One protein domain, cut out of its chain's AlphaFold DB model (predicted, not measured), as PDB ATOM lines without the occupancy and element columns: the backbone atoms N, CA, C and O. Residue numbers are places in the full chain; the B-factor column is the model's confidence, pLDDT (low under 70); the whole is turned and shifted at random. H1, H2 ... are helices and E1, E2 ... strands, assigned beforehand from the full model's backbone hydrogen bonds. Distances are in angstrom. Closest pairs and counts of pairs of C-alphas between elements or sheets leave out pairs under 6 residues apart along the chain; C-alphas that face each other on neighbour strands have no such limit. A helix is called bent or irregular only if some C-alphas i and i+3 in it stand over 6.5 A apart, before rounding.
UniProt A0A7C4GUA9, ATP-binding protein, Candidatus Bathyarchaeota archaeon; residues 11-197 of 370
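What this domain is: This is residues 11 to 197 of the 370 residues of the protein "ATP-binding protein" of Candidatus Bathyarchaeota archaeon (UniProt A0A7C4GUA9). What shape do these atoms make? A strongly twisted sheet of seven strands is the core, with H2 and H5 packed on one face and H1 on the opposite face. The helical hairpin of H3 and H4 packs on H1 and only grazes the sheet. What are the parts? The printed part has 187 residues with five named helices and seven named strands, in the order E1 H1 E2 H2 E3 E4 E5 E6 H3 H4 E7 H5, a mixed class of helices and strands. The sheet is branched and mixed: E1 and E3 are parallel, its other neighbour pairs antiparallel. How large is it? It is compact, with a radius of gyration of the C-alphas of 15.3 A and spans of 43 by 38 by 28 A.

Where its parts are: Where does the first half run? E1 is residues 11 to 16, from C-alpha 11 at (218.799, 195.807, 145.120), H1 18 to 25 and E2 53 to 58. H2 is residues 61 to 74, 20.0 A long, and E3 76 to 83, 21.9 A. And the rest? E4 is residues 94 to 102, 23.7 A long, E5 106 to 109, and E6 123 to 132, 23.4 A. H3, residues 134 to 144, is irregular, C-alphas 138 and 141 being 7.1 A apart; H4 is 151 to 163, 20.1 A. E7 is 178 to 181, and H5 183 to 196, 20.1 A, ending at C-alpha 196, (214.018, 182.213, 129.921).

How they stand to each other: Which strands are neighbours? E1 has E3 on one side, N 14 and O 80 at 2.9 A, and E7 on the other, N 13 and O 179 at 2.8 A. E3 and E4 form a hairpin, N 79 and O 99 at 2.8 A. E6, bending by 69 degrees at residue 129, has E2 on one side, N 56 and O 125 at 2.8 A, and on the other E4, N 100 and O 128 at 2.8 A, and its hairpin partner E5, N 124 and O 108 at 2.9 A. Where are the helices? H2 and H5 are on the same face; the closest C-alphas of H2 and E3 are Val 71 and Val 77, 5.7 A, and of H5 and E1 Tyr 186 and Arg 11, 6.8 A. H1 is on the opposite face at a height of 8.1 A, Ser 24 and Ile 54 being its closest C-alphas to E2, 5.6 A. H3 and H4 touch at a shallow tilt of 17 degrees, opposite ways, closest at C-alphas 135 and 161, 5.2 A; H4 touches H1 about perpendicular, 89 degrees, with residues 155 to 158 alone, closest at C-alphas 158 and 18, 7.0 A. Are the helix backbones complete? Every O i to N i+4 pair is within hydrogen-bond range in H1, H2 and H5, but 5 of 7 in H3 and 6 of 9 in H4.

The domain as a whole: How far does it reach? The two C-alphas farthest apart, of Glu 73 and Ser 150, are 43.4 A apart, and the printed part has no cut. Which links are long? Those from H1 to E2, E5 to E6 and H4 to E7 are long, with 27, 13 and 14 residues. Where is confidence low? Residues 170 to 175 are under 70; the mean pLDDT of the printed part is 91.2.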
ATOM      1  N   ARG A  11     219.552 196.917 145.698       95.44
ATOM      2  CA  ARG A  11     218.799 195.807 145.120       95.44
ATOM      3  C   ARG A  11     218.553 194.770 146.194       95.44
ATOM      4  O   ARG A  11     219.430 194.483 147.010       95.44
ATOM      5  N   VAL A  12     217.356 194.212 146.181       96.19
ATOM      6  CA  VAL A  12     216.923 193.223 147.154       96.19
ATOM      7  C   VAL A  12     216.287 192.036 146.457       96.19
ATOM      8  O   VAL A  12     215.781 192.142 145.340       96.19
ATOM      9  N   CYS A  13     216.286 190.898 147.128       95.69
ATOM     10  CA  CYS A  13     215.393 189.799 146.821       95.69
ATOM     11  C   CYS A  13     214.340 189.715 147.920       95.69
ATOM     12  O   CYS A  13     214.670 189.868 149.097       95.69
ATOM     13  N   ILE A  14     213.093 189.477 147.526       96.88
ATOM     14  CA  ILE A  14     211.962 189.294 148.432       96.88
ATOM     15  C   ILE A  14     211.408 187.902 148.189       96.88
ATOM     16  O   ILE A  14     211.012 187.581 147.067       96.88
ATOM     17  N   GLN A  15     211.404 187.079 149.232       94.81
ATOM     18  CA  GLN A  15     210.906 185.714 149.172       94.81
ATOM     19  C   GLN A  15     209.513 185.606 149.798       94.81
ATOM     20  O   GLN A  15     209.211 186.250 150.802       94.81
ATOM     21  N   GLY A  16     208.664 184.767 149.206       94.25
ATOM     22  CA  GLY A  16     207.295 184.550 149.658       94.25
ATOM     23  C   GLY A  16     206.751 183.172 149.314       94.25
ATOM     24  O   GLY A  16     207.246 182.504 148.404       94.25
ATOM     25  N   ALA A  17     205.715 182.756 150.042       94.56
ATOM     26  CA  ALA A  17     204.984 181.534 149.735       94.56
ATOM     27  C   ALA A  17     204.157 181.704 148.442       94.56
ATOM     28  O   ALA A  17     203.560 182.770 148.242       94.56
ATOM     29  N   PRO A  18     204.041 180.660 147.601       95.62
ATOM     30  CA  PRO A  18     203.344 180.737 146.314       95.62
ATOM     31  C   PRO A  18     201.892 181.204 146.434       95.62
ATOM     32  O   PRO A  18     201.436 182.043 145.661       95.62
ATOM     33  N   LEU A  19     201.170 180.705 147.444       96.38
ATOM     34  CA  LEU A  19     199.764 181.050 147.656       96.38
ATOM     35  C   LEU A  19     199.581 182.534 148.008       96.38
ATOM     36  O   LEU A  19     198.635 183.167 147.544       96.38
ATOM     37  N   ASN A  20     200.507 183.106 148.781       97.06
ATOM     38  CA  ASN A  20     200.468 184.520 149.145       97.06
ATOM     39  C   ASN A  20     200.842 185.404 147.949       97.06
ATOM     40  O   ASN A  20     200.206 186.442 147.743       97.06
ATOM     41  N   TRP A  21     201.806 184.974 147.122       97.75
ATOM     42  CA  TRP A  21     202.110 185.638 145.851       97.75
ATOM     43  C   TRP A  21     200.892 185.665 144.935       97.75
ATOM     44  O   TRP A  21     200.499 186.740 144.488       97.75
ATOM     45  N   ALA A  22     200.247 184.519 144.716       97.50
ATOM     46  CA  ALA A  22     199.046 184.423 143.889       97.50
ATOM     47  C   ALA A  22     197.905 185.294 144.433       97.50
ATOM     48  O   ALA A  22     197.249 185.999 143.666       97.50
ATOM     49  N   TRP A  23     197.715 185.308 145.757       97.75
ATOM     50  CA  TRP A  23     196.733 186.171 146.411       97.75
ATOM     51  C   TRP A  23     197.002 187.654 146.159       97.75
ATOM     52  O   TRP A  23     196.075 188.401 145.885       97.75
ATOM     53  N   SER A  24     198.260 188.085 146.216       97.94
ATOM     54  CA  SER A  24     198.624 189.493 146.007       97.94
ATOM     55  C   SER A  24     198.525 189.881 144.527       97.94
ATOM     56  O   SER A  24     198.057 190.964 144.185       97.94
ATOM     57  N   LEU A  25     198.911 188.965 143.635       97.81
ATOM     58  CA  LEU A  25     198.866 189.139 142.182       97.81
ATOM     59  C   LEU A  25     197.443 189.124 141.613       97.81
ATOM     60  O   LEU A  25     197.224 189.720 140.560       97.81
ATOM     61  N   LYS A  26     196.457 188.526 142.297       96.19
ATOM     62  CA  LYS A  26     195.045 188.596 141.869       96.19
ATOM     63  C   LYS A  26     194.530 190.035 141.771       96.19
ATOM     64  O   LYS A  26     193.593 190.301 141.027       96.19
ATOM     65  N   GLU A  27     195.137 190.948 142.528       94.56
ATOM     66  CA  GLU A  27     194.807 192.376 142.563       94.56
ATOM     67  C   GLU A  27     195.750 193.217 141.695       94.56
ATOM     68  O   GLU A  27     195.654 194.442 141.668       94.56
ATOM     69  N   TYR A  28     196.658 192.594 140.944       96.69
ATOM     70  CA  TYR A  28     197.440 193.315 139.952       96.69
ATOM     71  C   TYR A  28     196.530 193.839 138.824       96.69
ATOM     72  O   TYR A  28     195.674 193.123 138.287       96.69
ATOM     73  N   GLY A  29     196.696 195.113 138.473       94.25
ATOM     74  CA  GLY A  29     195.836 195.843 137.544       94.25
ATOM     75  C   GLY A  29     194.582 196.471 138.172       94.25
ATOM     76  O   GLY A  29     193.695 196.879 137.429       94.25
ATOM     77  N   THR A  30     194.460 196.522 139.506       92.00
ATOM     78  CA  THR A  30     193.353 197.205 140.212       92.00
ATOM     79  C   THR A  30     193.849 198.394 141.045       92.00
ATOM     80  O   THR A  30     194.928 198.341 141.626       92.00
ATOM     81  N   GLU A  31     193.048 199.455 141.183       92.06
ATOM     82  CA  GLU A  31     193.383 200.630 142.023       92.06
ATOM     83  C   GLU A  31     192.942 200.494 143.497       92.06
ATOM     84  O   GLU A  31     192.899 201.465 144.254       92.06
ATOM     85  N   SER A  32     192.566 199.292 143.927       88.69
ATOM     86  CA  SER A  32     192.083 199.038 145.286       88.69
ATOM     87  C   SER A  32     192.554 197.687 145.791       88.69
ATOM     88  O   SER A  32     192.561 196.711 145.034       88.69
ATOM     89  N   VAL A  33     192.880 197.632 147.080       92.19
ATOM     90  CA  VAL A  33     193.074 196.367 147.791       92.19
ATOM     91  C   VAL A  33     191.703 195.784 148.120       92.19
ATOM     92  O   VAL A  33     190.818 196.499 148.589       92.19
ATOM     93  N   GLY A  34     191.508 194.505 147.818       91.38
ATOM     94  CA  GLY A  34     190.260 193.795 148.077       91.38
ATOM     95  C   GLY A  34     190.126 193.343 149.531       91.38
ATOM     96  O   GLY A  34     190.968 193.624 150.381       91.38
ATOM     97  N   VAL A  35     189.051 192.608 149.819       93.25
ATOM     98  CA  VAL A  35     188.882 191.963 151.128       93.25
ATOM     99  C   VAL A  35     189.983 190.933 151.386       93.25
ATOM    100  O   VAL A  35     190.541 190.351 150.451       93.25
ATOM    101  N   SER A  36     190.267 190.679 152.661       95.12
ATOM    102  CA  SER A  36     191.215 189.649 153.072       95.12
ATOM    103  C   SER A  36     190.750 188.234 152.719       95.12
ATOM    104  O   SER A  36     189.591 187.998 152.364       95.12
ATOM    105  N   ALA A  37     191.640 187.253 152.879       92.81
ATOM    106  CA  ALA A  37     191.287 185.838 152.763       92.81
ATOM    107  C   ALA A  37     190.172 185.412 153.736       92.81
ATOM    108  O   ALA A  37     189.341 184.571 153.388       92.81
ATOM    109  N   ALA A  38     190.094 186.055 154.904       91.81
ATOM    110  CA  ALA A  38     189.018 185.886 155.880       91.81
ATOM    111  C   ALA A  38     187.753 186.719 155.569       91.81
ATOM    112  O   ALA A  38     186.800 186.699 156.345       91.81
ATOM    113  N   LYS A  39     187.707 187.404 154.415       91.88
ATOM    114  CA  LYS A  39     186.624 188.301 153.965       91.88
ATOM    115  C   LYS A  39     186.449 189.560 154.823       91.88
ATOM    116  O   LYS A  39     185.354 190.114 154.894       91.88
ATOM    117  N   GLU A  40     187.523 190.036 155.444       93.06
ATOM    118  CA  GLU A  40     187.533 191.303 156.176       93.06
ATOM    119  C   GLU A  40     187.848 192.467 155.233       93.06
ATOM    120  O   GLU A  40     188.683 192.343 154.334       93.06
ATOM    121  N   ASN A  41     187.197 193.613 155.435       93.25
ATOM    122  CA  ASN A  41     187.449 194.804 154.625       93.25
ATOM    123  C   ASN A  41     188.832 195.411 154.924       93.25
ATOM    124  O   ASN A  41     189.286 195.339 156.069       93.25
ATOM    125  N   PRO A  42     189.470 196.061 153.932       92.38
ATOM    126  CA  PRO A  42     190.689 196.825 154.155       92.38
ATOM    127  C   PRO A  42     190.529 197.872 155.266       92.38
ATOM    128  O   PRO A  42     189.508 198.568 155.308       92.38
ATOM    129  N   PRO A  43     191.539 198.038 156.136       91.44
ATOM    130  CA  PRO A  43     191.578 199.122 157.102       91.44
ATOM    131  C   PRO A  43     191.488 200.498 156.419       91.44
ATOM    132  O   PRO A  43     192.075 200.698 155.354       91.44
ATOM    133  N   PRO A  44     190.808 201.484 157.033       83.25
ATOM    134  CA  PRO A  44     190.589 202.802 156.428       83.25
ATOM    135  C   PRO A  44     191.877 203.621 156.241       83.25
ATOM    136  O   PRO A  44     191.890 204.577 155.475       83.25
ATOM    137  N   ASN A  45     192.954 203.264 156.943       79.94
ATOM    138  CA  ASN A  45     194.268 203.897 156.863       79.94
ATOM    139  C   ASN A  45     195.187 203.283 155.791       79.94
ATOM    140  O   ASN A  45     196.341 203.694 155.684       79.94
ATOM    141  N   LEU A  46     194.711 202.308 155.012       85.44
ATOM    142  CA  LEU A  46     195.486 201.737 153.916       85.44
ATOM    143  C   LEU A  46     195.646 202.768 152.790       85.44
ATOM    144  O   LEU A  46     194.665 203.327 152.297       85.44
ATOM    145  N   SER A  47     196.889 203.029 152.384       80.00
ATOM    146  CA  SER A  47     197.188 203.992 151.323       80.00
ATOM    147  C   SER A  47     196.585 203.574 149.977       80.00
ATOM    148  O   SER A  47     196.337 202.393 149.712       80.00
ATOM    149  N   LYS A  48     196.320 204.564 149.109       83.81
ATOM    150  CA  LYS A  48     195.717 204.311 147.796       83.81
ATOM    151  C   LYS A  48     196.670 203.470 146.941       83.81
ATOM    152  O   LYS A  48     197.788 203.891 146.655       83.81
ATOM    153  N   LYS A  49     196.184 202.307 146.510       93.12
ATOM    154  CA  LYS A  49     196.880 201.385 145.612       93.12
ATOM    155  C   LYS A  49     196.823 201.882 144.161       93.12
ATOM    156  O   LYS A  49     195.792 202.375 143.708       93.12
ATOM    157  N   ARG A  50     197.916 201.699 143.425       93.38
ATOM    158  CA  ARG A  50     197.995 201.830 141.962       93.38
ATOM    159  C   ARG A  50     197.757 200.489 141.268       93.38
ATOM    160  O   ARG A  50     197.892 199.419 141.865       93.38
ATOM    161  N   ASP A  51     197.404 200.543 139.993       93.62
ATOM    162  CA  ASP A  51     197.155 199.360 139.172       93.62
ATOM    163  C   ASP A  51     198.422 198.515 138.944       93.62
ATOM    164  O   ASP A  51     198.343 197.288 138.953       93.62
ATOM    165  N   ASP A  52     199.592 199.144 138.858       96.00
ATOM    166  CA  ASP A  52     200.900 198.486 138.753       96.00
ATOM    167  C   ASP A  52     201.420 197.893 140.078       96.00
ATOM    168  O   ASP A  52     202.476 197.258 140.109       96.00
ATOM    169  N   GLN A  53     200.699 198.070 141.185       97.62
ATOM    170  CA  GLN A  53     201.129 197.616 142.505       97.62
ATOM    171  C   GLN A  53     200.482 196.301 142.935       97.62
ATOM    172  O   GLN A  53     199.366 195.959 142.540       97.62
ATOM    173  N   ILE A  54     201.153 195.611 143.855       98.00
ATOM    174  CA  ILE A  54     200.575 194.571 144.715       98.00
ATOM    175  C   ILE A  54     200.888 194.874 146.181       98.00
ATOM    176  O   ILE A  54     201.922 195.474 146.478       98.00
ATOM    177  N   LEU A  55     200.010 194.462 147.096       98.06
ATOM    178  CA  LEU A  55     200.273 194.536 148.536       98.06
ATOM    179  C   LEU A  55     201.180 193.372 148.954       98.06
ATOM    180  O   LEU A  55     200.932 192.230 148.572       98.06
ATOM    181  N   TRP A  56     202.197 193.649 149.764       98.12
ATOM    182  CA  TRP A  56     203.062 192.646 150.379       98.12
ATOM    183  C   TRP A  56     203.320 192.965 151.857       98.12
ATOM    184  O   TRP A  56     202.952 194.039 152.345       98.12
ATOM    185  N   ALA A  57     203.923 192.023 152.585       97.25
ATOM    186  CA  ALA A  57     204.328 192.237 153.967       97.25
ATOM    187  C   ALA A  57     205.500 191.358 154.404       97.25
ATOM    188  O   ALA A  57     205.761 190.295 153.839       97.25
ATOM    189  N   PHE A  58     206.141 191.784 155.489       96.56
ATOM    190  CA  PHE A  58     207.021 190.944 156.293       96.56
ATOM    191  C   PHE A  58     206.376 190.606 157.636       96.56
ATOM    192  O   PHE A  58     205.594 191.387 158.178       96.56
ATOM    193  N   ARG A  59     206.720 189.430 158.178       92.88
ATOM    194  CA  ARG A  59     206.361 189.063 159.560       92.88
ATOM    195  C   ARG A  59     207.307 189.662 160.587       92.88
ATOM    196  O   ARG A  59     206.908 189.937 161.707       92.88
ATOM    197  N   GLN A  60     208.579 189.777 160.219       92.31
ATOM    198  CA  GLN A  60     209.626 190.238 161.116       92.31
ATOM    199  C   GLN A  60     209.802 191.742 160.952       92.31
ATOM    200  O   GLN A  60     210.112 192.206 159.853       92.31
ATOM    201  N   ASP A  61     209.687 192.475 162.055       93.31
ATOM    202  CA  ASP A  61     209.961 193.914 162.109       93.31
ATOM    203  C   ASP A  61     211.362 194.244 161.567       93.31
ATOM    204  O   ASP A  61     211.534 195.174 160.784       93.31
ATOM    205  N   ALA A  62     212.355 193.398 161.862       93.75
ATOM    206  CA  ALA A  62     213.727 193.566 161.384       93.75
ATOM    207  C   ALA A  62     213.856 193.569 159.845       93.75
ATOM    208  O   ALA A  62     214.645 194.344 159.301       93.75
ATOM    209  N   ASP A  63     213.083 192.737 159.132       95.00
ATOM    210  CA  ASP A  63     213.085 192.714 157.660       95.00
ATOM    211  C   ASP A  63     212.473 194.013 157.108       95.00
ATOM    212  O   ASP A  63     212.988 194.593 156.147       95.00
ATOM    213  N   TYR A  64     211.411 194.511 157.747       96.62
ATOM    214  CA  TYR A  64     210.751 195.753 157.355       96.62
ATOM    215  C   TYR A  64     211.604 196.990 157.640       96.62
ATOM    216  O   TYR A  64     211.829 197.788 156.734       96.62
ATOM    217  N   ALA A  65     212.150 197.116 158.850       96.75
ATOM    218  CA  ALA A  65     213.045 198.208 159.227       96.75
ATOM    219  C   ALA A  65     214.271 198.275 158.301       96.75
ATOM    220  O   ALA A  65     214.725 199.356 157.908       96.75
ATOM    221  N   ARG A  66     214.788 197.110 157.879       96.25
ATOM    222  CA  ARG A  66     215.862 197.031 156.885       96.25
ATOM    223  C   ARG A  66     215.413 197.545 155.516       96.25
ATOM    224  O   ARG A  66     216.146 198.326 154.916       96.25
ATOM    225  N   LEU A  67     214.243 197.137 155.019       97.44
ATOM    226  CA  LEU A  67     213.688 197.660 153.765       97.44
ATOM    227  C   LEU A  67     213.492 199.181 153.828       97.44
ATOM    228  O   LEU A  67     213.937 199.887 152.926       97.44
ATOM    229  N   GLU A  68     212.873 199.678 154.899       97.50
ATOM    230  CA  GLU A  68     212.620 201.101 155.122       97.50
ATOM    231  C   GLU A  68     213.921 201.911 155.117       97.50
ATOM    232  O   GLU A  68     214.005 202.938 154.442       97.50
ATOM    233  N   THR A  69     214.962 201.425 155.800       96.94
ATOM    234  CA  THR A  69     216.289 202.061 155.803       96.94
ATOM    235  C   THR A  69     216.848 202.178 154.386       96.94
ATOM    236  O   THR A  69     217.247 203.263 153.965       96.94
ATOM    237  N   LEU A  70     216.829 201.082 153.617       96.62
ATOM    238  CA  LEU A  70     217.357 201.068 152.249       96.62
ATOM    239  C   LEU A  70     216.594 202.042 151.347       96.62
ATOM    240  O   LEU A  70     217.220 202.832 150.647       96.62
ATOM    241  N   VAL A  71     215.258 202.022 151.393       96.94
ATOM    242  CA  VAL A  71     214.402 202.918 150.600       96.94
ATOM    243  C   VAL A  71     214.610 204.381 150.995       96.94
ATOM    244  O   VAL A  71     214.678 205.239 150.119       96.94
ATOM    245  N   ASN A  72     214.749 204.690 152.287       95.06
ATOM    246  CA  ASN A  72     214.991 206.058 152.748       95.06
ATOM    247  C   ASN A  72     216.361 206.597 152.315       95.06
ATOM    248  O   ASN A  72     216.472 207.784 152.016       95.06
ATOM    249  N   GLU A  73     217.383 205.742 152.246       94.12
ATOM    250  CA  GLU A  73     218.723 206.120 151.787       94.12
ATOM    251  C   GLU A  73     218.827 206.290 150.261       94.12
ATOM    252  O   GLU A  73     219.585 207.139 149.794       94.12
ATOM    253  N   SER A  74     218.103 205.486 149.471       93.06
ATOM    254  CA  SER A  74     218.208 205.480 147.999       93.06
ATOM    255  C   SER A  74     217.025 206.108 147.258       93.06
ATOM    256  O   SER A  74     217.050 206.217 146.032       93.06
ATOM    257  N   GLY A  75     215.956 206.473 147.966       93.69
ATOM    258  CA  GLY A  75     214.660 206.892 147.417       93.69
ATOM    259  C   GLY A  75     213.773 205.722 146.969       93.69
ATOM    260  O   GLY A  75     212.556 205.762 147.154       93.69
ATOM    261  N   TYR A  76     214.377 204.673 146.405       96.06
ATOM    262  CA  TYR A  76     213.707 203.433 146.021       96.06
ATOM    263  C   TYR A  76     214.687 202.259 145.962       96.06
ATOM    264  O   TYR A  76     215.896 202.448 145.797       96.06
ATOM    265  N   VAL A  77     214.168 201.036 146.041       97.75
ATOM    266  CA  VAL A  77     214.949 199.809 145.832       97.75
ATOM    267  C   VAL A  77     214.381 198.988 144.683       97.75
ATOM    268  O   VAL A  77     213.171 198.968 144.458       97.75
ATOM    269  N   LYS A  78     215.253 198.270 143.971       98.06
ATOM    270  CA  LYS A  78     214.839 197.264 142.983       98.06
ATOM    271  C   LYS A  78     214.712 195.902 143.647       98.06
ATOM    272  O   LYS A  78     215.635 195.470 144.330       98.06
ATOM    273  N   ALA A  79     213.610 195.208 143.408       97.88
ATOM    274  CA  ALA A  79     213.313 193.914 143.999       97.88
ATOM    275  C   ALA A  79     213.294 192.803 142.942       97.88
ATOM    276  O   ALA A  79     212.675 192.941 141.887       97.88
ATOM    277  N   VAL A  80     213.949 191.684 143.244       97.19
ATOM    278  CA  VAL A  80     213.711 190.387 142.602       97.19
ATOM    279  C   VAL A  80     212.686 189.645 143.452       97.19
ATOM    280  O   VAL A  80     212.896 189.464 144.652       97.19
ATOM    281  N   LEU A  81     211.578 189.233 142.849       97.88
ATOM    282  CA  LEU A  81     210.490 188.547 143.539       97.88
ATOM    283  C   LEU A  81     210.693 187.043 143.398       97.88
ATOM    284  O   LEU A  81     210.812 186.533 142.281       97.88
ATOM    285  N   VAL A  82     210.748 186.340 144.526       95.94
ATOM    286  CA  VAL A  82     211.104 184.923 144.586       95.94
ATOM    287  C   VAL A  82     210.001 184.139 145.289       95.94
ATOM    288  O   VAL A  82     209.596 184.460 146.408       95.94
ATOM    289  N   THR A  83     209.513 183.079 144.650       94.62
ATOM    290  CA  THR A  83     208.585 182.137 145.283       94.62
ATOM    291  C   THR A  83     209.331 180.961 145.900       94.62
ATOM    292  O   THR A  83     210.314 180.469 145.342       94.62
ATOM    293  N   THR A  84     208.864 180.501 147.060       91.50
ATOM    294  CA  THR A  84     209.304 179.238 147.667       91.50
ATOM    295  C   THR A  84     208.622 178.051 146.973       91.50
ATOM    296  O   THR A  84     207.803 178.233 146.073       91.50
ATOM    297  N   LYS A  85     208.941 176.830 147.411       86.12
ATOM    298  CA  LYS A  85     208.241 175.590 147.031       86.12
ATOM    299  C   LYS A  85     207.114 175.188 147.994       86.12
ATOM    300  O   LYS A  85     206.573 174.092 147.912       86.12
ATOM    301  N   GLU A  86     206.828 176.017 148.994       85.31
ATOM    302  CA  GLU A  86     205.971 175.628 150.113       85.31
ATOM    303  C   GLU A  86     204.510 175.456 149.677       85.31
ATOM    304  O   GLU A  86     203.922 176.344 149.062       85.31
ATOM    305  N   GLY A  87     203.915 174.314 150.027       79.88
ATOM    306  CA  GLY A  87     202.478 174.072 149.883       79.88
ATOM    307  C   GLY A  87     201.976 173.787 148.464       79.88
ATOM    308  O   GLY A  87     200.782 173.542 148.314       79.88
ATOM    309  N   ILE A  88     202.842 173.774 147.442       85.31
ATOM    310  CA  ILE A  88     202.468 173.490 146.047       85.31
ATOM    311  C   ILE A  88     203.269 172.289 145.524       85.31
ATOM    312  O   ILE A  88     204.493 172.380 145.405       85.31
ATOM    313  N   PRO A  89     202.618 171.159 145.195       77.38
ATOM    314  CA  PRO A  89     203.288 170.028 144.562       77.38
ATOM    315  C   PRO A  89     203.950 170.439 143.237       77.38
ATOM    316  O   PRO A  89     203.341 171.160 142.454       77.38
ATOM    317  N   GLN A  90     205.163 169.939 142.971       75.38
ATOM    318  CA  GLN A  90     205.938 170.147 141.728       75.38
ATOM    319  C   GLN A  90     206.519 171.553 141.500       75.38
ATOM    320  O   GLN A  90     207.312 171.723 140.580       75.38
ATOM    321  N   LEU A  91     206.196 172.544 142.334       82.69
ATOM    322  CA  LEU A  91     206.830 173.856 142.248       82.69
ATOM    323  C   LEU A  91     208.214 173.812 142.907       82.69
ATOM    324  O   LEU A  91     208.321 173.551 144.103       82.69
ATOM    325  N   GLU A  92     209.277 174.112 142.164       80.25
ATOM    326  CA  GLU A  92     210.647 174.076 142.709       80.25
ATOM    327  C   GLU A  92     211.064 175.381 143.410       80.25
ATOM    328  O   GLU A  92     212.068 175.431 144.126       80.25
ATOM    329  N   GLY A  93     210.256 176.433 143.260       87.19
ATOM    330  CA  GLY A  93     210.609 177.792 143.654       87.19
ATOM    331  C   GLY A  93     211.489 178.476 142.605       87.19
ATOM    332  O   GLY A  93     212.068 177.835 141.728       87.19
ATOM    333  N   GLY A  94     211.569 179.802 142.659       91.69
ATOM    334  CA  GLY A  94     212.288 180.558 141.637       91.69
ATOM    335  C   GLY A  94     211.849 182.006 141.508       91.69
ATOM    336  O   GLY A  94     211.057 182.508 142.308       91.69
ATOM    337  N   ILE A  95     212.381 182.680 140.493       94.38
ATOM    338  CA  ILE A  95     212.086 184.084 140.212       94.38
ATOM    339  C   ILE A  95     210.722 184.184 139.532       94.38
ATOM    340  O   ILE A  95     210.529 183.686 138.428       94.38
ATOM    341  N   ILE A  96     209.785 184.878 140.169       96.62
ATOM    342  CA  ILE A  96     208.440 185.101 139.621       96.62
ATOM    343  C   ILE A  96     208.306 186.455 138.923       96.62
ATOM    344  O   ILE A  96     207.399 186.667 138.120       96.62
ATOM    345  N   GLY A  97     209.198 187.394 139.232       97.19
ATOM    346  CA  GLY A  97     209.044 188.767 138.789       97.19
ATOM    347  C   GLY A  97     210.118 189.703 139.306       97.19
ATOM    348  O   GLY A  97     211.033 189.321 140.035       97.19
ATOM    349  N   PHE A  98     209.966 190.958 138.914       98.06
ATOM    350  CA  PHE A  98     210.792 192.075 139.330       98.06
ATOM    351  C   PHE A  98     209.881 193.242 139.682       98.06
ATOM    352  O   PHE A  98     208.828 193.442 139.070       98.06
ATOM    353  N   GLY A  99     210.309 194.050 140.639       98.19
ATOM    354  CA  GLY A  99     209.561 195.218 141.064       98.19
ATOM    355  C   GLY A  99     210.438 196.320 141.623       98.19
ATOM    356  O   GLY A  99     211.660 196.195 141.697       98.19
ATOM    357  N   GLU A 100     209.788 197.398 142.022       98.31
ATOM    358  CA  GLU A 100     210.391 198.518 142.725       98.31
ATOM    359  C   GLU A 100     209.553 198.872 143.948       98.31
ATOM    360  O   GLU A 100     208.333 198.703 143.952       98.31
ATOM    361  N   ILE A 101     210.225 199.349 144.990       98.31
ATOM    362  CA  ILE A 101     209.587 199.820 146.218       98.31
ATOM    363  C   ILE A 101     210.156 201.202 146.495       98.31
ATOM    364  O   ILE A 101     211.359 201.354 146.712       98.31
ATOM    365  N   HIS A 102     209.292 202.202 146.427       97.06
ATOM    366  CA  HIS A 102     209.596 203.607 146.665       97.06
ATOM    367  C   HIS A 102     209.129 204.012 148.063       97.06
ATOM    368  O   HIS A 102     208.388 203.293 148.732       97.06
ATOM    369  N   LYS A 103     209.557 205.188 148.519       95.12
ATOM    370  CA  LYS A 103     209.227 205.686 149.862       95.12
ATOM    371  C   LYS A 103     207.721 205.791 150.135       95.12
ATOM    372  O   LYS A 103     207.284 205.511 151.241       95.12
ATOM    373  N   ASP A 104     206.937 206.171 149.133       94.69
ATOM    374  CA  ASP A 104     205.474 206.268 149.195       94.69
ATOM    375  C   ASP A 104     204.762 204.904 149.152       94.69
ATOM    376  O   ASP A 104     203.557 204.835 149.381       94.69
ATOM    377  N   ASP A 105     205.497 203.822 148.881       96.69
ATOM    378  CA  ASP A 105     204.969 202.461 148.899       96.69
ATOM    379  C   ASP A 105     205.045 201.826 150.306       96.69
ATOM    380  O   ASP A 105     204.430 200.786 150.549       96.69
ATOM    381  N   LEU A 106     205.771 202.434 151.251       96.69
ATOM    382  CA  LEU A 106     205.898 201.961 152.632       96.69
ATOM    383  C   LEU A 106     204.645 202.324 153.451       96.69
ATOM    384  O   LEU A 106     204.281 203.494 153.538       96.69
ATOM    385  N   ILE A 107     203.988 201.326 154.059       95.56
ATOM    386  CA  ILE A 107     202.785 201.533 154.891       95.56
ATOM    387  C   ILE A 107     203.127 201.484 156.385       95.56
ATOM    388  O   ILE A 107     202.693 202.349 157.142       95.56
ATOM    389  N   GLY A 108     203.902 200.486 156.805       93.94
ATOM    390  CA  GLY A 108     204.334 200.303 158.192       93.94
ATOM    391  C   GLY A 108     203.593 199.165 158.883       93.94
ATOM    392  O   GLY A 108     203.065 198.261 158.230       93.94
ATOM    393  N   GLU A 109     203.564 199.203 160.214       95.06
ATOM    394  CA  GLU A 109     202.797 198.252 161.017       95.06
ATOM    395  C   GLU A 109     201.290 198.494 160.829       95.06
ATOM    396  O   GLU A 109     200.746 199.551 161.153       95.06
ATOM    397  N   LEU A 110     200.602 197.486 160.307       93.56
ATOM    398  CA  LEU A 110     199.163 197.461 160.116       93.56
ATOM    399  C   LEU A 110     198.648 196.052 160.406       93.56
ATOM    400  O   LEU A 110     198.739 195.161 159.559       93.56
ATOM    401  N   LYS A 111     198.057 195.862 161.586       93.31
ATOM    402  CA  LYS A 111     197.484 194.577 162.015       93.31
ATOM    403  C   LYS A 111     196.222 194.260 161.232       93.31
ATOM    404  O   LYS A 111     195.159 194.817 161.496       93.31
ATOM    405  N   TRP A 112     196.371 193.393 160.238       93.88
ATOM    406  CA  TRP A 112     195.290 192.952 159.363       93.88
ATOM    407  C   TRP A 112     195.713 191.686 158.620       93.88
ATOM    408  O   TRP A 112     196.670 191.716 157.835       93.88
ATOM    409  N   GLU A 113     195.009 190.582 158.863       94.75
ATOM    410  CA  GLU A 113     195.306 189.279 158.265       94.75
ATOM    411  C   GLU A 113     194.756 189.208 156.844       94.75
ATOM    412  O   GLU A 113     193.639 188.761 156.596       94.75
ATOM    413  N   TYR A 114     195.552 189.710 155.903       95.50
ATOM    414  CA  TYR A 114     195.158 189.845 154.504       95.50
ATOM    415  C   TYR A 114     195.341 188.552 153.688       95.50
ATOM    416  O   TYR A 114     194.497 188.233 152.847       95.50
ATOM    417  N   TRP A 115     196.420 187.802 153.935       96.88
ATOM    418  CA  TRP A 115     196.831 186.649 153.127       96.88
ATOM    419  C   TRP A 115     196.174 185.324 153.552       96.88
ATOM    420  O   TRP A 115     195.795 185.164 154.709       96.88
ATOM    421  N   PRO A 116     196.068 184.337 152.639       94.25
ATOM    422  CA  PRO A 116     195.455 183.038 152.921       94.25
ATOM    423  C   PRO A 116     196.361 182.071 153.695       94.25
ATOM    424  O   PRO A 116     195.856 181.086 154.231       94.25
ATOM    425  N   SER A 117     197.680 182.300 153.723       92.88
ATOM    426  CA  SER A 117     198.630 181.426 154.418       92.88
ATOM    427  C   SER A 117     199.468 182.166 155.457       92.88
ATOM    428  O   SER A 117     200.171 183.144 155.162       92.88
ATOM    429  N   GLY A 118     199.446 181.612 156.671       91.19
ATOM    430  CA  GLY A 118     200.148 182.116 157.844       91.19
ATOM    431  C   GLY A 118     199.549 183.392 158.428       91.19
ATOM    432  O   GLY A 118     198.632 183.969 157.856       91.19
ATOM    433  N   THR A 119     200.092 183.814 159.566       93.19
ATOM    434  CA  THR A 119     199.613 184.963 160.348       93.19
ATOM    435  C   THR A 119     200.764 185.888 160.744       93.19
ATOM    436  O   THR A 119     201.939 185.547 160.547       93.19
ATOM    437  N   GLY A 120     200.438 187.052 161.308       94.00
ATOM    438  CA  GLY A 120     201.402 188.041 161.792       94.00
ATOM    439  C   GLY A 120     202.082 188.815 160.666       94.00
ATOM    440  O   GLY A 120     203.232 189.223 160.793       94.00
ATOM    441  N   TRP A 121     201.409 188.976 159.526       94.50
ATOM    442  CA  TRP A 121     201.906 189.737 158.376       94.50
ATOM    443  C   TRP A 121     201.677 191.241 158.561       94.50
ATOM    444  O   TRP A 121     201.000 191.894 157.759       94.50
ATOM    445  N   ASP A 122     202.192 191.788 159.656       94.88
ATOM    446  CA  ASP A 122     201.805 193.116 160.132       94.88
ATOM    447  C   ASP A 122     202.544 194.247 159.414       94.88
ATOM    448  O   ASP A 122     201.991 195.331 159.270       94.88
ATOM    449  N   HIS A 123     203.743 194.009 158.883       96.56
ATOM    450  CA  HIS A 123     204.566 195.070 158.303       96.56
ATOM    451  C   HIS A 123     204.355 195.186 156.793       96.56
ATOM    452  O   HIS A 123     204.980 194.463 156.013       96.56
ATOM    453  N   LYS A 124     203.449 196.077 156.382       96.75
ATOM    454  CA  LYS A 124     202.911 196.151 155.018       96.75
ATOM    455  C   LYS A 124     203.603 197.202 154.152       96.75
ATOM    456  O   LYS A 124     204.064 198.246 154.620       96.75
ATOM    457  N   PHE A 125     203.656 196.918 152.857       97.69
ATOM    458  CA  PHE A 125     204.143 197.827 151.822       97.69
ATOM    459  C   PHE A 125     203.617 197.405 150.448       97.69
ATOM    460  O   PHE A 125     203.237 196.251 150.241       97.69
ATOM    461  N   PHE A 126     203.601 198.330 149.496       98.31
ATOM    462  CA  PHE A 126     203.328 198.024 148.099       98.31
ATOM    463  C   PHE A 126     204.616 197.682 147.344       98.31
ATOM    464  O   PHE A 126     205.693 198.198 147.628       98.31
ATOM    465  N   ILE A 127     204.490 196.815 146.343       98.50
ATOM    466  CA  ILE A 127     205.540 196.535 145.365       98.50
ATOM    467  C   ILE A 127     204.998 196.939 144.001       98.50
ATOM    468  O   ILE A 127     203.980 196.397 143.570       98.50
ATOM    469  N   ARG A 128     205.678 197.858 143.315       98.19
ATOM    470  CA  ARG A 128     205.384 198.202 141.919       98.19
ATOM    471  C   ARG A 128     205.971 197.130 141.025       98.19
ATOM    472  O   ARG A 128     207.186 196.944 140.996       98.19
ATOM    473  N   ILE A 129     205.131 196.389 140.328       98.38
ATOM    474  CA  ILE A 129     205.564 195.302 139.462       98.38
ATOM    475  C   ILE A 129     206.100 195.894 138.163       98.38
ATOM    476  O   ILE A 129     205.388 196.546 137.410       98.38
ATOM    477  N   THR A 130     207.370 195.627 137.881       97.00
ATOM    478  CA  THR A 130     208.008 196.045 136.623       97.00
ATOM    479  C   THR A 130     207.985 194.932 135.586       97.00
ATOM    480  O   THR A 130     207.996 195.196 134.385       97.00
ATOM    481  N   ARG A 131     207.969 193.671 136.039       95.56
ATOM    482  CA  ARG A 131     207.940 192.499 135.165       95.56
ATOM    483  C   ARG A 131     207.475 191.258 135.915       95.56
ATOM    484  O   ARG A 131     207.835 191.070 137.074       95.56
ATOM    485  N   LEU A 132     206.767 190.370 135.225       96.94
ATOM    486  CA  LEU A 132     206.368 189.054 135.725       96.94
ATOM    487  C   LEU A 132     206.748 187.966 134.727       96.94
ATOM    488  O   LEU A 132     206.890 188.231 133.533       96.94
ATOM    489  N   SER A 133     206.878 186.744 135.237       94.50
ATOM    490  CA  SER A 133     207.057 185.551 134.418       94.50
ATOM    491  C   SER A 133     205.863 185.330 133.471       94.50
ATOM    492  O   SER A 133     204.724 185.527 133.904       94.50
ATOM    493  N   PRO A 134     206.065 184.880 132.216       91.44
ATOM    494  CA  PRO A 134     204.994 184.719 131.229       91.44
ATOM    495  C   PRO A 134     203.782 183.917 131.720       91.44
ATOM    496  O   PRO A 134     202.659 184.407 131.630       91.44
ATOM    497  N   LYS A 135     203.986 182.746 132.340       93.12
ATOM    498  CA  LYS A 135     202.872 181.919 132.851       93.12
ATOM    499  C   LYS A 135     202.097 182.594 133.974       93.12
ATOM    500  O   LYS A 135     200.894 182.405 134.114       93.12
ATOM    501  N   ILE A 136     202.777 183.427 134.758       96.19
ATOM    502  CA  ILE A 136     202.128 184.208 135.808       96.19
ATOM    503  C   ILE A 136     201.219 185.247 135.164       96.19
ATOM    504  O   ILE A 136     200.058 185.331 135.555       96.19
ATOM    505  N   VAL A 137     201.706 185.964 134.143       95.38
ATOM    506  CA  VAL A 137     200.905 186.923 133.365       95.38
ATOM    507  C   VAL A 137     199.680 186.244 132.746       95.38
ATOM    508  O   VAL A 137     198.573 186.761 132.893       95.38
ATOM    509  N   GLU A 138     199.854 185.073 132.125       94.25
ATOM    510  CA  GLU A 138     198.763 184.260 131.560       94.25
ATOM    511  C   GLU A 138     197.702 183.909 132.622       94.25
ATOM    512  O   GLU A 138     196.500 184.002 132.362       94.25
ATOM    513  N   SER A 139     198.137 183.597 133.847       96.25
ATOM    514  CA  SER A 139     197.247 183.200 134.944       96.25
ATOM    515  C   SER A 139     196.498 184.347 135.641       96.25
ATOM    516  O   SER A 139     195.524 184.096 136.356       96.25
ATOM    517  N   LEU A 140     196.894 185.614 135.446       96.50
ATOM    518  CA  LEU A 140     196.336 186.755 136.197       96.50
ATOM    519  C   LEU A 140     194.811 186.872 136.069       96.50
ATOM    520  O   LEU A 140     194.121 187.140 137.052       96.50
ATOM    521  N   ASN A 141     194.266 186.647 134.871       93.94
ATOM    522  CA  ASN A 141     192.820 186.725 134.641       93.94
ATOM    523  C   ASN A 141     192.047 185.617 135.366       93.94
ATOM    524  O   ASN A 141     190.925 185.847 135.817       93.94
ATOM    525  N   GLN A 142     192.638 184.430 135.514       96.12
ATOM    526  CA  GLN A 142     192.037 183.356 136.300       96.12
ATOM    527  C   GLN A 142     192.086 183.707 137.789       96.12
ATOM    528  O   GLN A 142     191.065 183.618 138.468       96.12
ATOM    529  N   LEU A 143     193.235 184.189 138.276       95.94
ATOM    530  CA  LEU A 143     193.421 184.567 139.679       95.94
ATOM    531  C   LEU A 143     192.487 185.695 140.120       95.94
ATOM    532  O   LEU A 143     191.990 185.646 141.240       95.94
ATOM    533  N   LYS A 144     192.165 186.662 139.249       94.75
ATOM    534  CA  LYS A 144     191.149 187.700 139.529       94.75
ATOM    535  C   LYS A 144     189.797 187.117 139.953       94.75
ATOM    536  O   LYS A 144     189.098 187.719 140.762       94.75
ATOM    537  N   ASN A 145     189.458 185.919 139.475       93.06
ATOM    538  CA  ASN A 145     188.251 185.185 139.856       93.06
ATOM    539  C   ASN A 145     188.478 184.253 141.060       93.06
ATOM    540  O   ASN A 145     187.790 183.242 141.190       93.06
ATOM    541  N   TRP A 146     189.425 184.578 141.949       94.50
ATOM    542  CA  TRP A 146     189.850 183.743 143.080       94.50
ATOM    543  C   TRP A 146     188.690 183.098 143.842       94.50
ATOM    544  O   TRP A 146     188.705 181.901 144.107       94.50
ATOM    545  N   HIS A 147     187.664 183.879 144.194       91.75
ATOM    546  CA  HIS A 147     186.535 183.405 145.002       91.75
ATOM    547  C   HIS A 147     185.641 182.377 144.291       91.75
ATOM    548  O   HIS A 147     184.840 181.717 144.947       91.75
ATOM    549  N   SER A 148     185.778 182.234 142.973       93.31
ATOM    550  CA  SER A 148     185.099 181.219 142.165       93.31
ATOM    551  C   SER A 148     185.949 179.962 141.951       93.31
ATOM    552  O   SER A 148     185.454 178.993 141.380       93.31
ATOM    553  N   LEU A 149     187.212 179.962 142.392       94.50
ATOM    554  CA  LEU A 149     188.137 178.844 142.237       94.50
ATOM    555  C   LEU A 149     188.198 177.996 143.509       94.50
ATOM    556  O   LEU A 149     188.248 178.500 144.631       94.50
ATOM    557  N   SER A 150     188.252 176.679 143.328       95.06
ATOM    558  CA  SER A 150     188.619 175.755 144.400       95.06
ATOM    559  C   SER A 150     190.121 175.819 144.694       95.06
ATOM    560  O   SER A 150     190.929 176.169 143.832       95.06
ATOM    561  N   ILE A 151     190.519 175.398 145.898       91.75
ATOM    562  CA  ILE A 151     191.935 175.337 146.288       91.75
ATOM    563  C   ILE A 151     192.771 174.479 145.327       91.75
ATOM    564  O   ILE A 151     193.883 174.859 144.982       91.75
ATOM    565  N   ASN A 152     192.213 173.381 144.804       93.06
ATOM    566  CA  ASN A 152     192.901 172.518 143.839       93.06
ATOM    567  C   ASN A 152     193.137 173.220 142.497       93.06
ATOM    568  O   ASN A 152     194.193 173.048 141.896       93.06
ATOM    569  N   GLN A 153     192.185 174.039 142.037       95.12
ATOM    570  CA  GLN A 153     192.367 174.841 140.822       95.12
ATOM    571  C   GLN A 153     193.439 175.911 141.025       95.12
ATOM    572  O   GLN A 153     194.274 176.099 140.150       95.12
ATOM    573  N   ILE A 154     193.459 176.567 142.189       94.94
ATOM    574  CA  ILE A 154     194.495 177.550 142.531       94.94
ATOM    575  C   ILE A 154     195.876 176.887 142.558       94.94
ATOM    576  O   ILE A 154     196.812 177.401 141.955       94.94
ATOM    577  N   ILE A 155     195.998 175.724 143.204       94.00
ATOM    578  CA  ILE A 155     197.247 174.953 143.239       94.00
ATOM    579  C   ILE A 155     197.687 174.567 141.823       94.00
ATOM    580  O   ILE A 155     198.864 174.710 141.508       94.00
ATOM    581  N   SER A 156     196.759 174.134 140.962       92.75
ATOM    582  CA  SER A 156     197.052 173.812 139.558       92.75
ATOM    583  C   SER A 156     197.589 175.025 138.798       92.75
ATOM    584  O   SER A 156     198.631 174.924 138.162       92.75
ATOM    585  N   ILE A 157     196.926 176.180 138.921       95.06
ATOM    586  CA  ILE A 157     197.344 177.433 138.277       95.06
ATOM    587  C   ILE A 157     198.755 177.832 138.724       95.06
ATOM    588  O   ILE A 157     199.600 178.174 137.904       95.06
ATOM    589  N   ILE A 158     199.027 177.777 140.030       95.12
ATOM    590  CA  ILE A 158     200.353 178.104 140.569       95.12
ATOM    591  C   ILE A 158     201.395 177.071 140.116       95.12
ATOM    592  O   ILE A 158     202.543 177.429 139.867       95.12
ATOM    593  N   GLY A 159     201.013 175.800 139.978       90.94
ATOM    594  CA  GLY A 159     201.878 174.745 139.450       90.94
ATOM    595  C   GLY A 159     202.363 175.030 138.026       90.94
ATOM    596  O   GLY A 159     203.543 174.841 137.737       90.94
ATOM    597  N   GLU A 160     201.504 175.580 137.162       90.94
ATOM    598  CA  GLU A 160     201.865 175.972 135.787       90.94
ATOM    599  C   GLU A 160     202.941 177.069 135.735       90.94
ATOM    600  O   GLU A 160     203.656 177.198 134.739       90.94
ATOM    601  N   TRP A 161     203.131 177.840 136.814       93.50
ATOM    602  CA  TRP A 161     204.206 178.834 136.879       93.50
ATOM    603  C   TRP A 161     205.587 178.192 136.697       93.50
ATOM    604  O   TRP A 161     206.477 178.827 136.125       93.50
ATOM    605  N   ASN A 162     205.744 176.924 137.101       87.00
ATOM    606  CA  ASN A 162     206.986 176.159 136.987       87.00
ATOM    607  C   ASN A 162     207.506 176.066 135.538       87.00
ATOM    608  O   ASN A 162     208.704 175.935 135.334       87.00
ATOM    609  N   GLU A 163     206.644 176.212 134.524       83.94
ATOM    610  CA  GLU A 163     207.055 176.191 133.109       83.94
ATOM    611  C   GLU A 163     207.875 177.419 132.679       83.94
ATOM    612  O   GLU A 163     208.454 177.423 131.589       83.94
ATOM    613  N   SER A 164     207.889 178.485 133.488       85.19
ATOM    614  CA  SER A 164     208.504 179.763 133.107       85.19
ATOM    615  C   SER A 164     209.338 180.443 134.189       85.19
ATOM    616  O   SER A 164     209.990 181.436 133.880       85.19
ATOM    617  N   ILE A 165     209.324 179.973 135.441       88.38
ATOM    618  CA  ILE A 165     210.126 180.597 136.501       88.38
ATOM    619  C   ILE A 165     211.577 180.087 136.450       88.38
ATOM    620  O   ILE A 165     211.800 178.879 136.504       88.38
ATOM    621  N   PRO A 166     212.579 180.979 136.463       82.94
ATOM    622  CA  PRO A 166     213.954 180.567 136.683       82.94
ATOM    623  C   PRO A 166     214.122 179.970 138.078       82.94
ATOM    624  O   PRO A 166     213.986 180.678 139.082       82.94
ATOM    625  N   HIS A 167     214.468 178.684 138.152       84.12
ATOM    626  CA  HIS A 167     214.716 177.946 139.401       84.12
ATOM    627  C   HIS A 167     216.071 178.311 140.016       84.12
ATOM    628  O   HIS A 167     216.986 177.485 140.128       84.12
ATOM    629  N   ILE A 168     216.240 179.594 140.330       74.38
ATOM    630  CA  ILE A 168     217.428 180.172 140.945       74.38
ATOM    631  C   ILE A 168     216.970 181.013 142.124       74.38
ATOM    632  O   ILE A 168     216.299 182.031 141.969       74.38
ATOM    633  N   ILE A 169     217.360 180.574 143.316       76.56
ATOM    634  CA  ILE A 169     217.064 181.251 144.572       76.56
ATOM    635  C   ILE A 169     218.404 181.663 145.184       76.56
ATOM    636  O   ILE A 169     219.212 180.792 145.517       76.56
ATOM    637  N   PRO A 170     218.678 182.972 145.324       69.19
ATOM    638  CA  PRO A 170     219.863 183.450 146.020       69.19
ATOM    639  C   PRO A 170     219.962 182.835 147.415       69.19
ATOM    640  O   PRO A 170     219.021 182.898 148.203       69.19
ATOM    641  N   LYS A 171     221.119 182.254 147.750       65.94
ATOM    642  CA  LYS A 171     221.316 181.566 149.039       65.94
ATOM    643  C   LYS A 171     221.108 182.475 150.247       65.94
ATOM    644  O   LYS A 171     220.716 181.992 151.306       65.94
ATOM    645  N   SER A 172     221.320 183.778 150.080       67.25
ATOM    646  CA  SER A 172     221.053 184.798 151.096       67.25
ATOM    647  C   SER A 172     219.594 184.833 151.565       67.25
ATOM    648  O   SER A 172     219.333 185.333 152.652       67.25
ATOM    649  N   LEU A 173     218.658 184.276 150.789       67.88
ATOM    650  CA  LEU A 173     217.244 184.170 151.154       67.88
ATOM    651  C   LEU A 173     216.903 182.917 151.978       67.88
ATOM    652  O   LEU A 173     215.804 182.804 152.500       67.88
ATOM    653  N   THR A 174     217.831 181.975 152.171       59.19
ATOM    654  CA  THR A 174     217.533 180.704 152.869       59.19
ATOM    655  C   THR A 174     217.168 180.850 154.356       59.19
ATOM    656  O   THR A 174     216.705 179.880 154.952       59.19
ATOM    657  N   GLN A 175     217.352 182.034 154.960       61.00
ATOM    658  CA  GLN A 175     217.097 182.305 156.385       61.00
ATOM    659  C   GLN A 175     216.198 183.532 156.655       61.00
ATOM    660  O   GLN A 175     216.109 183.966 157.801       61.00
ATOM    661  N   GLY A 176     215.531 184.107 155.649       77.06
ATOM    662  CA  GLY A 176     214.710 185.310 155.850       77.06
ATOM    663  C   GLY A 176     213.863 185.698 154.642       77.06
ATOM    664  O   GLY A 176     213.941 185.070 153.589       77.06
ATOM    665  N   SER A 177     213.048 186.744 154.789       87.31
ATOM    666  CA  SER A 177     212.119 187.180 153.729       87.31
ATOM    667  C   SER A 177     212.731 188.233 152.799       87.31
ATOM    668  O   SER A 177     212.223 188.447 151.697       87.31
ATOM    669  N   LEU A 178     213.816 188.881 153.234       93.81
ATOM    670  CA  LEU A 178     214.517 189.948 152.527       93.81
ATOM    671  C   LEU A 178     216.030 189.693 152.521       93.81
ATOM    672  O   LEU A 178     216.654 189.526 153.568       93.81
ATOM    673  N   ALA A 179     216.651 189.768 151.347       92.56
ATOM    674  CA  ALA A 179     218.105 189.765 151.217       92.56
ATOM    675  C   ALA A 179     218.581 190.929 150.352       92.56
ATOM    676  O   ALA A 179     218.054 191.148 149.267       92.56
ATOM    677  N   VAL A 180     219.615 191.644 150.796       91.94
ATOM    678  CA  VAL A 180     220.304 192.639 149.961       91.94
ATOM    679  C   VAL A 180     221.264 191.915 149.026       91.94
ATOM    680  O   VAL A 180     221.988 191.020 149.463       91.94
ATOM    681  N   ILE A 181     221.272 192.306 147.754       89.25
ATOM    682  CA  ILE A 181     222.162 191.758 146.728       89.25
ATOM    683  C   ILE A 181     222.930 192.879 146.031       89.25
ATOM    684  O   ILE A 181     222.468 194.019 145.955       89.25
ATOM    685  N   ASP A 182     224.113 192.552 145.518       85.75
ATOM    686  CA  ASP A 182     224.901 193.499 144.737       85.75
ATOM    687  C   ASP A 182     224.345 193.688 143.311       85.75
ATOM    688  O   ASP A 182     223.433 192.994 142.847       85.75
ATOM    689  N   GLU A 183     224.885 194.688 142.616       85.00
ATOM    690  CA  GLU A 183     224.511 195.034 141.241       85.00
ATOM    691  C   GLU A 183     224.692 193.869 140.275       85.00
ATOM    692  O   GLU A 183     223.784 193.552 139.509       85.00
ATOM    693  N   LYS A 184     225.835 193.196 140.375       78.38
ATOM    694  CA  LYS A 184     226.231 192.114 139.481       78.38
ATOM    695  C   LYS A 184     225.292 190.909 139.613       78.38
ATOM    696  O   LYS A 184     224.848 190.349 138.616       78.38
ATOM    697  N   THR A 185     224.915 190.556 140.839       81.25
ATOM    698  CA  THR A 185     223.924 189.518 141.140       81.25
ATOM    699  C   THR A 185     222.563 189.889 140.560       81.25
ATOM    700  O   THR A 185     221.946 189.067 139.887       81.25
ATOM    701  N   TYR A 186     222.101 191.127 140.759       87.19
ATOM    702  CA  TYR A 186     220.828 191.581 140.190       87.19
ATOM    703  C   TYR A 186     220.830 191.507 138.656       87.19
ATOM    704  O   TYR A 186     219.851 191.055 138.061       87.19
ATOM    705  N   GLU A 187     221.926 191.912 138.012       79.75
ATOM    706  CA  GLU A 187     222.101 191.824 136.559       79.75
ATOM    707  C   GLU A 187     222.059 190.380 136.060       79.75
ATOM    708  O   GLU A 187     221.346 190.102 135.095       79.75
ATOM    709  N   TYR A 188     222.727 189.446 136.743       78.69
ATOM    710  CA  TYR A 188     222.663 188.026 136.393       78.69
ATOM    711  C   TYR A 188     221.250 187.463 136.514       78.69
ATOM    712  O   TYR A 188     220.759 186.849 135.569       78.69
ATOM    713  N   LEU A 189     220.559 187.714 137.628       84.94
ATOM    714  CA  LEU A 189     219.182 187.247 137.821       84.94
ATOM    715  C   LEU A 189     218.237 187.853 136.773       84.94
ATOM    716  O   LEU A 189     217.397 187.156 136.204       84.94
ATOM    717  N   THR A 190     218.412 189.141 136.467       83.94
ATOM    718  CA  THR A 190     217.650 189.843 135.426       83.94
ATOM    719  C   THR A 190     217.909 189.249 134.048       83.94
ATOM    720  O   THR A 190     216.963 189.076 133.277       83.94
ATOM    721  N   PHE A 191     219.166 188.935 133.730       76.25
ATOM    722  CA  PHE A 191     219.563 188.331 132.465       76.25
ATOM    723  C   PHE A 191     218.982 186.927 132.297       76.25
ATOM    724  O   PHE A 191     218.438 186.633 131.239       76.25
ATOM    725  N   ILE A 192     219.050 186.080 133.327       76.31
ATOM    726  CA  ILE A 192     218.510 184.712 133.269       76.31
ATOM    727  C   ILE A 192     217.008 184.758 133.040       76.31
ATOM    728  O   ILE A 192     216.514 184.129 132.111       76.31
ATOM    729  N   ALA A 193     216.296 185.569 133.827       82.44
ATOM    730  CA  ALA A 193     214.866 185.754 133.639       82.44
ATOM    731  C   ALA A 193     214.552 186.270 132.230       82.44
ATOM    732  O   ALA A 193     213.661 185.757 131.573       82.44
ATOM    733  N   ASN A 194     215.326 187.230 131.713       77.44
ATOM    734  CA  ASN A 194     215.173 187.689 130.332       77.44
ATOM    735  C   ASN A 194     215.393 186.582 129.310       77.44
ATOM    736  O   ASN A 194     214.709 186.555 128.298       77.44
ATOM    737  N   PHE A 195     216.385 185.727 129.524       72.00
ATOM    738  CA  PHE A 195     216.696 184.643 128.610       72.00
ATOM    739  C   PHE A 195     215.584 183.590 128.605       72.00
ATOM    740  O   PHE A 195     215.139 183.187 127.534       72.00
ATOM    741  N   GLU A 196     215.091 183.201 129.780       72.50
ATOM    742  CA  GLU A 196     214.018 182.213 129.921       72.50
ATOM    743  C   GLU A 196     212.648 182.742 129.475       72.50
ATOM    744  O   GLU A 196     211.857 181.993 128.905       72.50
ATOM    745  N   TRP A 197     212.374 184.034 129.681       84.44
ATOM    746  CA  TRP A 197     211.101 184.671 129.316       84.44
ATOM    747  C   TRP A 197     211.049 185.151 127.862       84.44
ATOM    748  O   TRP A 197     210.049 185.738 127.448       84.44
TER     749      TRP A 197